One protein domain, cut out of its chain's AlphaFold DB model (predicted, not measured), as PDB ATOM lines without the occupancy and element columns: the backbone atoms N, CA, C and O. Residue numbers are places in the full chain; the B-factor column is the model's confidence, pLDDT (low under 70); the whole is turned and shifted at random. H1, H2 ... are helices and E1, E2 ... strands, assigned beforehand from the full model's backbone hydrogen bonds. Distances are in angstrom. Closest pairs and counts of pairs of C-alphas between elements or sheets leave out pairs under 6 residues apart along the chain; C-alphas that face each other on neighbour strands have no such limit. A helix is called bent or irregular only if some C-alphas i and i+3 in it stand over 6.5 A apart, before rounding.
ATOM      1  N   TYR A   2      31.185  23.091   4.146       96.94
ATOM      2  CA  TYR A   2      32.249  22.859   3.150       96.94
ATOM      3  C   TYR A   2      32.062  21.641   2.220       96.94
ATOM      4  O   TYR A   2      32.119  21.799   1.011       96.94
ATOM      5  N   ILE A   3      31.774  20.443   2.747       97.62
ATOM      6  CA  ILE A   3      31.561  19.239   1.909       97.62
ATOM      7  C   ILE A   3      30.346  19.373   0.979       97.62
ATOM      8  O   ILE A   3      30.365  18.889  -0.146       97.62
ATOM      9  N   VAL A   4      29.289  20.049   1.432       97.25
ATOM     10  CA  VAL A   4      28.103  20.303   0.602       97.25
ATOM     11  C   VAL A   4      28.406  21.388  -0.431       97.25
ATOM     12  O   VAL A   4      28.011  21.250  -1.579       97.25
ATOM     13  N   ASP A   5      29.164  22.424  -0.062       97.56
ATOM     14  CA  ASP A   5      29.644  23.438  -1.008       97.56
ATOM     15  C   ASP A   5      30.557  22.826  -2.085       97.56
ATOM     16  O   ASP A   5      30.483  23.234  -3.238       97.56
ATOM     17  N   ALA A   6      31.363  21.816  -1.738       97.12
ATOM     18  CA  ALA A   6      32.145  21.034  -2.694       97.12
ATOM     19  C   ALA A   6      31.249  20.252  -3.661       97.12
ATOM     20  O   ALA A   6      31.462  20.299  -4.868       97.12
ATOM     21  N   PHE A   7      30.221  19.578  -3.136       96.62
ATOM     22  CA  PHE A   7      29.257  18.824  -3.943       96.62
ATOM     23  C   PHE A   7      28.452  19.721  -4.896       96.62
ATOM     24  O   PHE A   7      28.172  19.329  -6.023       96.62
ATOM     25  N   LEU A   8      28.107  20.935  -4.461       96.94
ATOM     26  CA  LEU A   8      27.356  21.908  -5.260       96.94
ATOM     27  C   LEU A   8      28.246  22.820  -6.119       96.94
ATOM     28  O   LEU A   8      27.728  23.605  -6.912       96.94
ATOM     29  N   GLY A   9      29.566  22.778  -5.938       97.00
ATOM     30  CA  GLY A   9      30.497  23.675  -6.615       97.00
ATOM     31  C   GLY A   9      30.295  25.158  -6.265       97.00
ATOM     32  O   GLY A   9      30.211  25.998  -7.159       97.00
ATOM     33  N   ASN A  10      30.211  25.508  -4.979       97.69
ATOM     34  CA  ASN A  10      30.074  26.905  -4.555       97.69
ATOM     35  C   ASN A  10      31.428  27.638  -4.589       97.69
ATOM     36  O   ASN A  10      32.317  27.336  -3.790       97.69
ATOM     37  N   PHE A  11      31.596  28.621  -5.475       95.50
ATOM     38  CA  PHE A  11      32.853  29.379  -5.608       95.50
ATOM     39  C   PHE A  11      32.959  30.609  -4.692       95.50
ATOM     40  O   PHE A  11      34.001  31.269  -4.681       95.50
ATOM     41  N   ASP A  12      31.925  30.918  -3.907       96.00
ATOM     42  CA  ASP A  12      31.806  32.199  -3.203       96.00
ATOM     43  C   ASP A  12      31.301  32.078  -1.756       96.00
ATOM     44  O   ASP A  12      30.612  32.948  -1.228       96.00
ATOM     45  N   ARG A  13      31.661  31.002  -1.043       96.44
ATOM     46  CA  ARG A  13      31.392  30.891   0.405       96.44
ATOM     47  C   ARG A  13      32.334  31.780   1.236       96.44
ATOM     48  O   ARG A  13      33.160  31.274   1.997       96.44
ATOM     49  N   HIS A  14      32.250  33.103   1.099       94.44
ATOM     50  CA  HIS A  14      33.021  34.045   1.920       94.44
ATOM     51  C   HIS A  14      32.393  34.262   3.308       94.44
ATOM     52  O   HIS A  14      31.294  33.794   3.601       94.44
ATOM     53  N   GLY A  15      33.101  34.977   4.191       93.94
ATOM     54  CA  GLY A  15      32.731  35.148   5.605       93.94
ATOM     55  C   GLY A  15      31.382  35.824   5.882       93.94
ATOM     56  O   GLY A  15      30.937  35.794   7.023       93.94
ATOM     57  N   ALA A  16      30.735  36.412   4.872       95.25
ATOM     58  CA  ALA A  16      29.402  37.000   5.010       95.25
ATOM     59  C   ALA A  16      28.276  36.063   4.531       95.25
ATOM     60  O   ALA A  16      27.121  36.305   4.861       95.25
ATOM     61  N   ASN A  17      28.608  34.961   3.844       97.06
ATOM     62  CA  ASN A  17      27.640  34.002   3.289       97.06
ATOM     63  C   ASN A  17      27.353  32.842   4.256       97.06
ATOM     64  O   ASN A  17      26.915  31.763   3.867       97.06
ATOM     65  N   TRP A  18      27.668  33.037   5.531       97.44
ATOM     66  CA  TRP A  18      27.304  32.192   6.660       97.44
ATOM     67  C   TRP A  18      27.439  33.032   7.929       97.44
ATOM     68  O   TRP A  18      28.025  34.114   7.914       97.44
ATOM     69  N   GLY A  19      26.903  32.562   9.049       97.75
ATOM     70  CA  GLY A  19      27.048  33.319  10.282       97.75
ATOM     71  C   GLY A  19      26.267  32.750  11.443       97.75
ATOM     72  O   GLY A  19      26.028  31.544  11.532       97.75
ATOM     73  N   PHE A  20      25.874  33.645  12.341       98.25
ATOM     74  CA  PHE A  20      25.230  33.305  13.598       98.25
ATOM     75  C   PHE A  20      23.942  34.101  13.791       98.25
ATOM     76  O   PHE A  20      23.867  35.280  13.454       98.25
ATOM     77  N   LEU A  21      22.948  33.469  14.406       98.25
ATOM     78  CA  LEU A  21      21.779  34.139  14.960       98.25
ATOM     79  C   LEU A  21      22.066  34.500  16.417       98.25
ATOM     80  O   LEU A  21      22.542  33.659  17.182       98.25
ATOM     81  N   LYS A  22      21.751  35.738  16.810       98.06
ATOM     82  CA  LYS A  22      21.851  36.202  18.199       98.06
ATOM     83  C   LYS A  22      20.459  36.312  18.814       98.06
ATOM     84  O   LYS A  22      19.630  37.079  18.332       98.06
ATOM     85  N   LYS A  23      20.216  35.596  19.911       98.12
ATOM     86  CA  LYS A  23      18.974  35.692  20.694       98.12
ATOM     87  C   LYS A  23      19.285  35.542  22.178       98.12
ATOM     88  O   LYS A  23      20.002  34.624  22.561       98.12
ATOM     89  N   ASN A  24      18.757  36.435  23.015       97.25
ATOM     90  CA  ASN A  24      18.955  36.418  24.474       97.25
ATOM     91  C   ASN A  24      20.440  36.301  24.887       97.25
ATOM     92  O   ASN A  24      20.791  35.464  25.713       97.25
ATOM     93  N   ASN A  25      21.321  37.097  24.264       96.38
ATOM     94  CA  ASN A  25      22.783  37.060  24.457       96.38
ATOM     95  C   ASN A  25      23.461  35.701  24.190       96.38
ATOM     96  O   ASN A  25      24.602  35.493  24.595       96.38
ATOM     97  N   LYS A  26      22.801  34.796  23.463       97.81
ATOM     98  CA  LYS A  26      23.377  33.538  22.979       97.81
ATOM     99  C   LYS A  26      23.496  33.570  21.460       97.81
ATOM    100  O   LYS A  26      22.652  34.159  20.784       97.81
ATOM    101  N   TYR A  27      24.539  32.923  20.951       98.00
ATOM    102  CA  TYR A  27      24.784  32.750  19.524       98.00
ATOM    103  C   TYR A  27      24.555  31.291  19.134       98.00
ATOM    104  O   TYR A  27      25.011  30.379  19.823       98.00
ATOM    105  N   SER A  28      23.871  31.074  18.019       97.88
ATOM    106  CA  SER A  28      23.767  29.778  17.349       97.88
ATOM    107  C   SER A  28      24.149  29.949  15.889       97.88
ATOM    108  O   SER A  28      23.995  31.043  15.352       97.88
ATOM    109  N   LEU A  29      24.615  28.892  15.223       97.25
ATOM    110  CA  LEU A  29      24.810  28.952  13.775       97.25
ATOM    111  C   LEU A  29      23.489  29.321  13.091       97.25
ATOM    112  O   LEU A  29      22.427  28.805  13.451       97.25
ATOM    113  N   ALA A  30      23.560  30.236  12.130       98.06
ATOM    114  CA  ALA A  30      22.449  30.493  11.235       98.06
ATOM    115  C   ALA A  30      22.235  29.275  10.319       98.06
ATOM    116  O   ALA A  30      23.194  28.548  10.029       98.06
ATOM    117  N   PRO A  31      20.998  29.039   9.844       97.81
ATOM    118  CA  PRO A  31      20.773  28.157   8.705       97.81
ATOM    119  C   PRO A  31      21.687  28.545   7.540       97.81
ATOM    120  O   PRO A  31      22.073  29.704   7.421       97.81
ATOM    121  N   ILE A  32      22.030  27.593   6.677       97.31
ATOM    122  CA  ILE A  32      22.804  27.911   5.472       97.31
ATOM    123  C   ILE A  32      21.969  28.841   4.583       97.31
ATOM    124  O   ILE A  32      20.802  28.555   4.315       97.31
ATOM    125  N   PHE A  33      22.571  29.935   4.126       97.38
ATOM    126  CA  PHE A  33      21.963  30.918   3.230       97.38
ATOM    127  C   PHE A  33      22.938  31.274   2.101       97.38
ATOM    128  O   PHE A  33      24.064  30.782   2.088       97.38
ATOM    129  N   ASP A  34      22.479  32.077   1.140       96.88
ATOM    130  CA  ASP A  34      23.265  32.573   0.003       96.88
ATOM    131  C   ASP A  34      24.070  31.480  -0.731       96.88
ATOM    132  O   ASP A  34      25.287  31.338  -0.607       96.88
ATOM    133  N   ASN A  35      23.339  30.622  -1.447       97.25
ATOM    134  CA  ASN A  35      23.902  29.541  -2.265       97.25
ATOM    135  C   ASN A  35      23.865  29.877  -3.764       97.25
ATOM    136  O   ASN A  35      24.047  28.974  -4.578       97.25
ATOM    137  N   GLY A  36      23.609  31.141  -4.132       96.88
ATOM    138  CA  GLY A  36      23.428  31.558  -5.528       96.88
ATOM    139  C   GLY A  36      24.663  31.310  -6.396       96.88
ATOM    140  O   GLY A  36      24.537  31.032  -7.582       96.88
ATOM    141  N   SER A  37      25.848  31.305  -5.784       96.69
ATOM    142  CA  SER A  37      27.140  31.024  -6.424       96.69
ATOM    143  C   SER A  37      27.459  29.527  -6.562       96.69
ATOM    144  O   SER A  37      28.626  29.146  -6.627       96.69
ATOM    145  N   SER A  38      26.443  28.664  -6.569       97.38
ATOM    146  CA  SER A  38      26.586  27.207  -6.730       97.38
ATOM    147  C   SER A  38      26.038  26.751  -8.084       97.38
ATOM    148  O   SER A  38      25.261  27.472  -8.701       97.38
ATOM    149  N   LEU A  39      26.385  25.536  -8.526       96.75
ATOM    150  CA  LEU A  39      25.819  24.890  -9.724       96.75
ATOM    151  C   LEU A  39      26.028  25.674 -11.034       96.75
ATOM    152  O   LEU A  39      25.187  25.630 -11.924       96.75
ATOM    153  N   PHE A  40      27.164  26.368 -11.160       95.88
ATOM    154  CA  PHE A  40      27.546  27.125 -12.362       95.88
ATOM    155  C   PHE A  40      26.456  28.113 -12.840       95.88
ATOM    156  O   PHE A  40      26.015  28.037 -13.983       95.88
ATOM    157  N   PRO A  41      26.063  29.106 -12.019       95.62
ATOM    158  CA  PRO A  41      24.914  29.979 -12.285       95.62
ATOM    159  C   PRO A  41      25.092  30.886 -13.516       95.62
ATOM    160  O   PRO A  41      24.126  31.465 -14.000       95.62
ATOM    161  N   GLN A  42      26.325  31.039 -14.010       93.44
ATOM    162  CA  GLN A  42      26.638  31.803 -15.223       93.44
ATOM    163  C   GLN A  42      26.452  30.984 -16.508       93.44
ATOM    164  O   GLN A  42      26.439  31.554 -17.595       93.44
ATOM    165  N   MET A  43      26.305  29.662 -16.399       94.12
ATOM    166  CA  MET A  43      26.053  28.786 -17.534       94.12
ATOM    167  C   MET A  43      24.569  28.889 -17.887       94.12
ATOM    168  O   MET A  43      23.732  28.244 -17.264       94.12
ATOM    169  N   ILE A  44      24.241  29.763 -18.838       95.69
ATOM    170  CA  ILE A  44      22.858  30.027 -19.278       95.69
ATOM    171  C   ILE A  44      22.613  29.653 -20.745       95.69
ATOM    172  O   ILE A  44      21.464  29.581 -21.169       95.69
ATOM    173  N   ASP A  45      23.674  29.409 -21.519       97.38
ATOM    174  CA  ASP A  45      23.580  28.978 -22.914       97.38
ATOM    175  C   ASP A  45      23.508  27.446 -22.997       97.38
ATOM    176  O   ASP A  45      24.459  26.733 -22.673       97.38
ATOM    177  N   GLU A  46      22.375  26.924 -23.468       97.12
ATOM    178  CA  GLU A  46      22.166  25.483 -23.627       97.12
ATOM    179  C   GLU A  46      23.116  24.830 -24.643       97.12
ATOM    180  O   GLU A  46      23.420  23.640 -24.524       97.12
ATOM    181  N   ASN A  47      23.580  25.560 -25.658       97.44
ATOM    182  CA  ASN A  47      24.528  25.017 -26.628       97.44
ATOM    183  C   ASN A  47      25.909  24.855 -25.994       97.44
ATOM    184  O   ASN A  47      26.565  23.834 -26.214       97.44
ATOM    185  N   GLU A  48      26.316  25.815 -25.161       96.38
ATOM    186  CA  GLU A  48      27.530  25.704 -24.353       96.38
ATOM    187  C   GLU A  48      27.429  24.509 -23.395       96.38
ATOM    188  O   GLU A  48      28.334  23.676 -23.356       96.38
ATOM    189  N   MET A  49      26.298  24.354 -22.692       97.19
ATOM    190  CA  MET A  49      26.057  23.201 -21.810       97.19
ATOM    191  C   MET A  49      26.211  21.870 -22.550       97.19
ATOM    192  O   MET A  49      26.890  20.967 -22.064       97.19
ATOM    193  N   LYS A  50      25.605  21.742 -23.737       97.62
ATOM    194  CA  LYS A  50      25.693  20.522 -24.554       97.62
ATOM    195  C   LYS A  50      27.125  20.229 -24.983       97.62
ATOM    196  O   LYS A  50      27.529  19.071 -24.944       97.62
ATOM    197  N   LEU A  51      27.883  21.258 -25.363       96.56
ATOM    198  CA  LEU A  51      29.295  21.124 -25.722       96.56
ATOM    199  C   LEU A  51      30.144  20.677 -24.527       96.56
ATOM    200  O   LEU A  51      31.019  19.833 -24.677       96.56
ATOM    201  N   ILE A  52      29.886  21.227 -23.339       96.56
ATOM    202  CA  ILE A  52      30.597  20.847 -22.115       96.56
ATOM    203  C   ILE A  52      30.294  19.393 -21.765       96.56
ATOM    204  O   ILE A  52      31.212  18.624 -21.516       96.56
ATOM    205  N   ILE A  53      29.018  18.999 -21.775       96.19
ATOM    206  CA  ILE A  53      28.600  17.637 -21.412       96.19
ATOM    207  C   ILE A  53      29.136  16.596 -22.409       96.19
ATOM    208  O   ILE A  53      29.351  15.446 -22.032       96.19
ATOM    209  N   SER A  54      29.383  16.976 -23.666       97.56
ATOM    210  CA  SER A  54      29.988  16.091 -24.669       97.56
ATOM    211  C   SER A  54      31.520  16.114 -24.690       97.56
ATOM    212  O   SER A  54      32.121  15.359 -25.454       97.56
ATOM    213  N   ASN A  55      32.160  16.945 -23.861       98.00
ATOM    214  CA  ASN A  55      33.606  17.117 -23.822       98.00
ATOM    215  C   ASN A  55      34.167  16.770 -22.434       98.00
ATOM    216  O   ASN A  55      34.057  17.535 -21.474       98.00
ATOM    217  N   GLU A  56      34.827  15.617 -22.347       98.00
ATOM    218  CA  GLU A  56      35.405  15.103 -21.104       98.00
ATOM    219  C   GLU A  56      36.437  16.057 -20.481       98.00
ATOM    220  O   GLU A  56      36.457  16.224 -19.262       98.00
ATOM    221  N   ASP A  57      37.236  16.761 -21.286       98.12
ATOM    222  CA  ASP A  57      38.199  17.739 -20.769       98.12
ATOM    223  C   ASP A  57      37.493  18.929 -20.107       98.12
ATOM    224  O   ASP A  57      37.943  19.442 -19.077       98.12
ATOM    225  N   GLU A  58      36.363  19.369 -20.661       97.44
ATOM    226  CA  GLU A  58      35.560  20.456 -20.092       97.44
ATOM    227  C   GLU A  58      34.838  20.039 -18.806       97.44
ATOM    228  O   GLU A  58      34.723  20.855 -17.880       97.44
ATOM    229  N   ILE A  59      34.409  18.778 -18.716       97.19
ATOM    230  CA  ILE A  59      33.886  18.177 -17.482       97.19
ATOM    231  C   ILE A  59      34.995  18.106 -16.432       97.19
ATOM    232  O   ILE A  59      34.836  18.629 -15.329       97.19
ATOM    233  N   ASN A  60      36.148  17.536 -16.778       98.00
ATOM    234  CA  ASN A  60      37.272  17.356 -15.862       98.00
ATOM    235  C   ASN A  60      37.766  18.691 -15.298       98.00
ATOM    236  O   ASN A  60      38.024  18.797 -14.098       98.00
ATOM    237  N   LYS A  61      37.813  19.752 -16.111       97.31
ATOM    238  CA  LYS A  61      38.120  21.107 -15.622       97.31
ATOM    239  C   LYS A  61      37.122  21.587 -14.559       97.31
ATOM    240  O   LYS A  61      37.550  22.146 -13.551       97.31
ATOM    241  N   ARG A  62      35.821  21.349 -14.761       96.38
ATOM    242  CA  ARG A  62      34.726  21.744 -13.850       96.38
ATOM    243  C   ARG A  62      34.602  20.871 -12.595       96.38
ATOM    244  O   ARG A  62      33.881  21.230 -11.670       96.38
ATOM    245  N   VAL A  63      35.281  19.727 -12.563       95.50
ATOM    246  CA  VAL A  63      35.324  18.838 -11.394       95.50
ATOM    247  C   VAL A  63      36.614  19.046 -10.598       95.50
ATOM    248  O   VAL A  63      36.577  19.225  -9.381       95.50
ATOM    249  N   TYR A  64      37.763  19.041 -11.276       97.19
ATOM    250  CA  TYR A  64      39.073  18.967 -10.628       97.19
ATOM    251  C   TYR A  64      39.781  20.316 -10.510       97.19
ATOM    252  O   TYR A  64      40.559  20.510  -9.575       97.19
ATOM    253  N   THR A  65      39.513  21.257 -11.418       96.31
ATOM    254  CA  THR A  65      40.259  22.525 -11.504       96.31
ATOM    255  C   THR A  65      39.485  23.690 -10.895       96.31
ATOM    256  O   THR A  65      40.032  24.467 -10.114       96.31
ATOM    257  N   PHE A  66      38.203  23.827 -11.226       95.50
ATOM    258  CA  PHE A  66      37.317  24.846 -10.670       95.50
ATOM    259  C   PHE A  66      35.907  24.271 -10.513       95.50
ATOM    260  O   PHE A  66      35.566  23.373 -11.267       95.50
ATOM    261  N   PRO A  67      35.070  24.779  -9.597       95.50
ATOM    262  CA  PRO A  67      35.269  25.954  -8.752       95.50
ATOM    263  C   PRO A  67      36.313  25.751  -7.647       95.50
ATOM    264  O   PRO A  67      36.559  24.647  -7.163       95.50
ATOM    265  N   THR A  68      36.952  26.855  -7.259       95.44
ATOM    266  CA  THR A  68      37.935  26.877  -6.168       95.44
ATOM    267  C   THR A  68      37.279  27.307  -4.869       95.44
ATOM    268  O   THR A  68      36.408  28.177  -4.861       95.44
ATOM    269  N   SER A  69      37.699  26.695  -3.765       92.06
ATOM    270  CA  SER A  69      37.158  27.017  -2.449       92.06
ATOM    271  C   SER A  69      37.854  28.241  -1.842       92.06
ATOM    272  O   SER A  69      38.904  28.684  -2.316       92.06
ATOM    273  N   GLN A  70      37.294  28.779  -0.757       91.38
ATOM    274  CA  GLN A  70      37.955  29.829   0.032       91.38
ATOM    275  C   GLN A  70      39.100  29.283   0.906       91.38
ATOM    276  O   GLN A  70      39.920  30.055   1.406       91.38
ATOM    277  N   ILE A  71      39.180  27.958   1.087       92.25
ATOM    278  CA  ILE A  71      40.287  27.302   1.789       92.25
ATOM    279  C   ILE A  71      41.491  27.222   0.851       92.25
ATOM    280  O   ILE A  71      41.373  26.834  -0.312       92.25
ATOM    281  N   LYS A  72      42.658  27.587   1.384       93.44
ATOM    282  CA  LYS A  72      43.937  27.496   0.686       93.44
ATOM    283  C   LYS A  72      44.691  26.255   1.144       93.44
ATOM    284  O   LYS A  72      44.911  26.093   2.343       93.44
ATOM    285  N   LEU A  73      45.128  25.433   0.199       96.50
ATOM    286  CA  LEU A  73      46.073  24.348   0.451       96.50
ATOM    287  C   LEU A  73      47.481  24.898   0.204       96.50
ATOM    288  O   LEU A  73      47.726  25.516  -0.832       96.50
ATOM    289  N   HIS A  74      48.391  24.756   1.169       96.69
ATOM    290  CA  HIS A  74      49.754  25.301   1.070       96.69
ATOM    291  C   HIS A  74      49.810  26.793   0.665       96.69
ATOM    292  O   HIS A  74      50.609  27.197  -0.177       96.69
ATOM    293  N   ASN A  75      48.925  27.627   1.234       94.25
ATOM    294  CA  ASN A  75      48.762  29.058   0.908       94.25
ATOM    295  C   ASN A  75      48.362  29.385  -0.547       94.25
ATOM    296  O   ASN A  75      48.279  30.564  -0.906       94.25
ATOM    297  N   LYS A  76      48.028  28.385  -1.364       95.19
ATOM    298  CA  LYS A  76      47.538  28.550  -2.734       95.19
ATOM    299  C   LYS A  76      46.016  28.409  -2.779       95.19
ATOM    300  O   LYS A  76      45.436  27.622  -2.036       95.19
ATOM    301  N   LYS A  77      45.353  29.186  -3.642       93.69
ATOM    302  CA  LYS A  77      43.928  28.972  -3.938       93.69
ATOM    303  C   LYS A  77      43.779  27.610  -4.621       93.69
ATOM    304  O   LYS A  77      44.459  27.375  -5.619       93.69
ATOM    305  N   SER A  78      42.907  26.763  -4.086       96.62
ATOM    306  CA  SER A  78      42.802  25.361  -4.491       96.62
ATOM    307  C   SER A  78      41.368  24.939  -4.768       96.62
ATOM    308  O   SER A  78      40.411  25.505  -4.219       96.62
ATOM    309  N   SER A  79      41.222  23.954  -5.650       97.75
ATOM    310  CA  SER A  79      39.927  23.343  -5.936       97.75
ATOM    311  C   SER A  79      39.424  22.553  -4.730       97.75
ATOM    312  O   SER A  79      40.192  22.170  -3.843       97.75
ATOM    313  N   TYR A  80      38.116  22.302  -4.679       98.00
ATOM    314  CA  TYR A  80      37.563  21.412  -3.658       98.00
ATOM    315  C   TYR A  80      38.190  20.017  -3.721       98.00
ATOM    316  O   TYR A  80      38.473  19.431  -2.678       98.00
ATOM    317  N   PHE A  81      38.452  19.516  -4.933       98.00
ATOM    318  CA  PHE A  81      39.111  18.233  -5.139       98.00
ATOM    319  C   PHE A  81      40.510  18.204  -4.517       98.00
ATOM    320  O   PHE A  81      40.801  17.282  -3.758       98.00
ATOM    321  N   GLU A  82      41.349  19.209  -4.787       97.94
ATOM    322  CA  GLU A  82      42.703  19.292  -4.223       97.94
ATOM    323  C   GLU A  82      42.664  19.310  -2.689       97.94
ATOM    324  O   GLU A  82      43.373  18.545  -2.038       97.94
ATOM    325  N   VAL A  83      41.798  20.142  -2.095       98.06
ATOM    326  CA  VAL A  83      41.697  20.262  -0.633       98.06
ATOM    327  C   VAL A  83      41.215  18.958   0.003       98.06
ATOM    328  O   VAL A  83      41.819  18.499   0.971       98.06
ATOM    329  N   ILE A  84      40.150  18.346  -0.519       97.88
ATOM    330  CA  ILE A  84      39.569  17.127   0.062       97.88
ATOM    331  C   ILE A  84      40.511  15.933  -0.128       97.88
ATOM    332  O   ILE A  84      40.730  15.174   0.813       97.88
ATOM    333  N   SER A  85      41.106  15.791  -1.313       97.88
ATOM    334  CA  SER A  85      41.976  14.653  -1.638       97.88
ATOM    335  C   SER A  85      43.345  14.734  -0.964       97.88
ATOM    336  O   SER A  85      43.992  13.705  -0.802       97.88
ATOM    337  N   SER A  86      43.779  15.926  -0.531       97.62
ATOM    338  CA  SER A  86      45.009  16.081   0.264       97.62
ATOM    339  C   SER A  86      44.949  15.336   1.600       97.62
ATOM    340  O   SER A  86      45.978  14.935   2.133       97.62
ATOM    341  N   LEU A  87      43.742  15.170   2.159       97.81
ATOM    342  CA  LEU A  87      43.496  14.642   3.503       97.81
ATOM    343  C   LEU A  87      44.213  15.407   4.633       97.81
ATOM    344  O   LEU A  87      44.186  14.956   5.779       97.81
ATOM    345  N   GLU A  88      44.781  16.586   4.362       98.12
ATOM    346  CA  GLU A  88      45.556  17.368   5.336       98.12
ATOM    347  C   GLU A  88      44.678  18.007   6.425       98.12
ATOM    348  O   GLU A  88      45.144  18.313   7.525       98.12
ATOM    349  N   PHE A  89      43.380  18.172   6.160       97.31
ATOM    350  CA  PHE A  89      42.435  18.801   7.081       97.31
ATOM    351  C   PHE A  89      41.568  17.754   7.790       97.31
ATOM    352  O   PHE A  89      40.497  17.384   7.310       97.31
ATOM    353  N   LEU A  90      41.986  17.327   8.986       97.81
ATOM    354  CA  LEU A  90      41.298  16.288   9.769       97.81
ATOM    355  C   LEU A  90      39.786  16.536   9.940       97.81
ATOM    356  O   LEU A  90      38.980  15.617   9.790       97.81
ATOM    357  N   GLU A  91      39.384  17.773  10.236       97.50
ATOM    358  CA  GLU A  91      37.966  18.120  10.410       97.50
ATOM    359  C   GLU A  91      37.180  18.067   9.091       97.50
ATOM    360  O   GLU A  91      35.998  17.714   9.089       97.50
ATOM    361  N   CYS A  92      37.839  18.335   7.958       97.69
ATOM    362  CA  CYS A  92      37.258  18.134   6.632       97.69
ATOM    363  C   CYS A  92      37.000  16.642   6.386       97.69
ATOM    364  O   CYS A  92      35.889  16.265   6.019       97.69
ATOM    365  N   ASN A  93      37.972  15.780   6.699       97.94
ATOM    366  CA  ASN A  93      37.861  14.329   6.513       97.94
ATOM    367  C   ASN A  93      36.725  13.732   7.364       97.94
ATOM    368  O   ASN A  93      35.919  12.937   6.882       97.94
ATOM    369  N   LYS A  94      36.595  14.163   8.627       98.19
ATOM    370  CA  LYS A  94      35.467  13.771   9.493       98.19
ATOM    371  C   LYS A  94      34.126  14.233   8.922       98.19
ATOM    372  O   LYS A  94      33.147  13.484   8.945       98.19
ATOM    373  N   ALA A  95      34.066  15.466   8.417       97.62
ATOM    374  CA  ALA A  95      32.864  15.996   7.788       97.62
ATOM    375  C   ALA A  95      32.501  15.222   6.512       97.62
ATOM    376  O   ALA A  95      31.317  14.971   6.296       97.62
ATOM    377  N   LEU A  96      33.491  14.809   5.714       97.50
ATOM    378  CA  LEU A  96      33.296  14.001   4.512       97.50
ATOM    379  C   LEU A  96      32.594  12.686   4.853       97.50
ATOM    380  O   LEU A  96      31.517  12.428   4.326       97.50
ATOM    381  N   ILE A  97      33.135  11.917   5.805       96.88
ATOM    382  CA  ILE A  97      32.542  10.645   6.256       96.88
ATOM    383  C   ILE A  97      31.098  10.856   6.733       96.88
ATOM    384  O   ILE A  97      30.193  10.099   6.385       96.88
ATOM    385  N   LYS A  98      30.854  11.917   7.511       96.81
ATOM    386  CA  LYS A  98      29.523  12.220   8.054       96.81
ATOM    387  C   LYS A  98      28.496  12.574   6.976       96.81
ATOM    388  O   LYS A  98      27.323  12.238   7.135       96.81
ATOM    389  N   ILE A  99      28.898  13.331   5.956       96.88
ATOM    390  CA  ILE A  99      27.998  13.794   4.892       96.88
ATOM    391  C   ILE A  99      27.793  12.717   3.831       96.88
ATOM    392  O   ILE A  99      26.678  12.593   3.338       96.88
ATOM    393  N   TYR A 100      28.813  11.913   3.534       94.94
ATOM    394  CA  TYR A 100      28.732  10.828   2.558       94.94
ATOM    395  C   TYR A 100      27.549   9.885   2.833       94.94
ATOM    396  O   TYR A 100      26.721   9.680   1.953       94.94
ATOM    397  N   ASN A 101      27.377   9.461   4.090       94.06
ATOM    398  CA  ASN A 101      26.268   8.600   4.546       94.06
ATOM    399  C   ASN A 101      24.867   9.247   4.473       94.06
ATOM    400  O   ASN A 101      23.902   8.696   4.996       94.06
ATOM    401  N   ARG A 102      24.756  10.482   3.973       94.25
ATOM    402  CA  ARG A 102      23.483  11.198   3.783       94.25
ATOM    403  C   ARG A 102      23.154  11.438   2.314       94.25
ATOM    404  O   ARG A 102      22.077  11.952   2.032       94.25
TER     405      ARG A 102
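This is residues 2 to 102 of the 104 residues of the protein "HipA domain protein" of Clostridium sp. CAG:307 (UniProt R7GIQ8). A loose, elongated model has a small cluster at its middle, where helix H1 packs on H5, and H4 lies close to both and beside the strand hairpin E3 and E4. A second strand hairpin, E1 and E2, lies far off at one end of the long axis, and the H2 and H3 corner lies at the other, with residues 42 to 50 and 53 to 58 standing free; the long unnamed stretch of residues 30 to 45 runs between these ends. The printed part has 101 residues, with five named helices and four named strands in the order H1 E1 E2 H2 H3 E3 E4 H4 H5, in two antiparallel sheets of two strands, E1 - E2 and E3 - E4. The class is mixed, helices and strands; the radius of gyration of the C-alphas is 16.0 A, and the spans are 54 by 31 by 30 A.

H1, residues 2 to 8, touches H5, residues 90 to 100, at a steep tilt of 44 degrees, the same way; their closest C-alphas, of Ile 3 and Leu 96, are 6.1 A apart. E1, residues 20 to 23, and E2, residues 26 to 29, form an antiparallel hairpin, with N 21 and O 28 at 2.8 A and N 26 and O 23 at 2.9 A, within hydrogen-bond range. H2, residues 46 to 53, and H3, residues 56 to 65, only just touch, with 3 pairs of C-alphas within 8 A, and only at the corner; the closest are those of Ile 52 and Glu 58, 5.4 A. E3, residues 68 to 73, and E4, residues 76 to 79, form the other antiparallel hairpin, with N 69 and O 78 at 3.0 A, within hydrogen-bond range. H4, residues 80 to 85, touches H3 about perpendicular at 75 degrees, the closest C-alphas being those of Tyr 64 and Phe 81, 5.5 A. H4 is close but not clearly touching to H1, with Ala 6 and Tyr 80 the closest C-alphas at 5.5 A, and to H5, with those of Ile 84 and Cys 92 at 7.0 A. In H1, H2, H3, H4 and H5 every O i to N i+4 pair is within hydrogen-bond range.

H1 begins at C-alpha 2, (32.249, 22.859, 3.150). H3 is 13.1 A long and neither bent nor irregular, but only just: C-alphas 62 and 65 are 6.1 A apart. E3 is 10.8 A long. H5, the longest helix, is 15.5 A long and ends at C-alpha 100, (28.732, 10.828, 2.558).

The two C-alphas farthest apart, those of Asn 24 and Ser 54, are 54.3 A apart. The links H1 to E1 and E2 to H2 are long; the printed part has no cut. The mean pLDDT of the printed part is 96.7, and no printed residue is under 70.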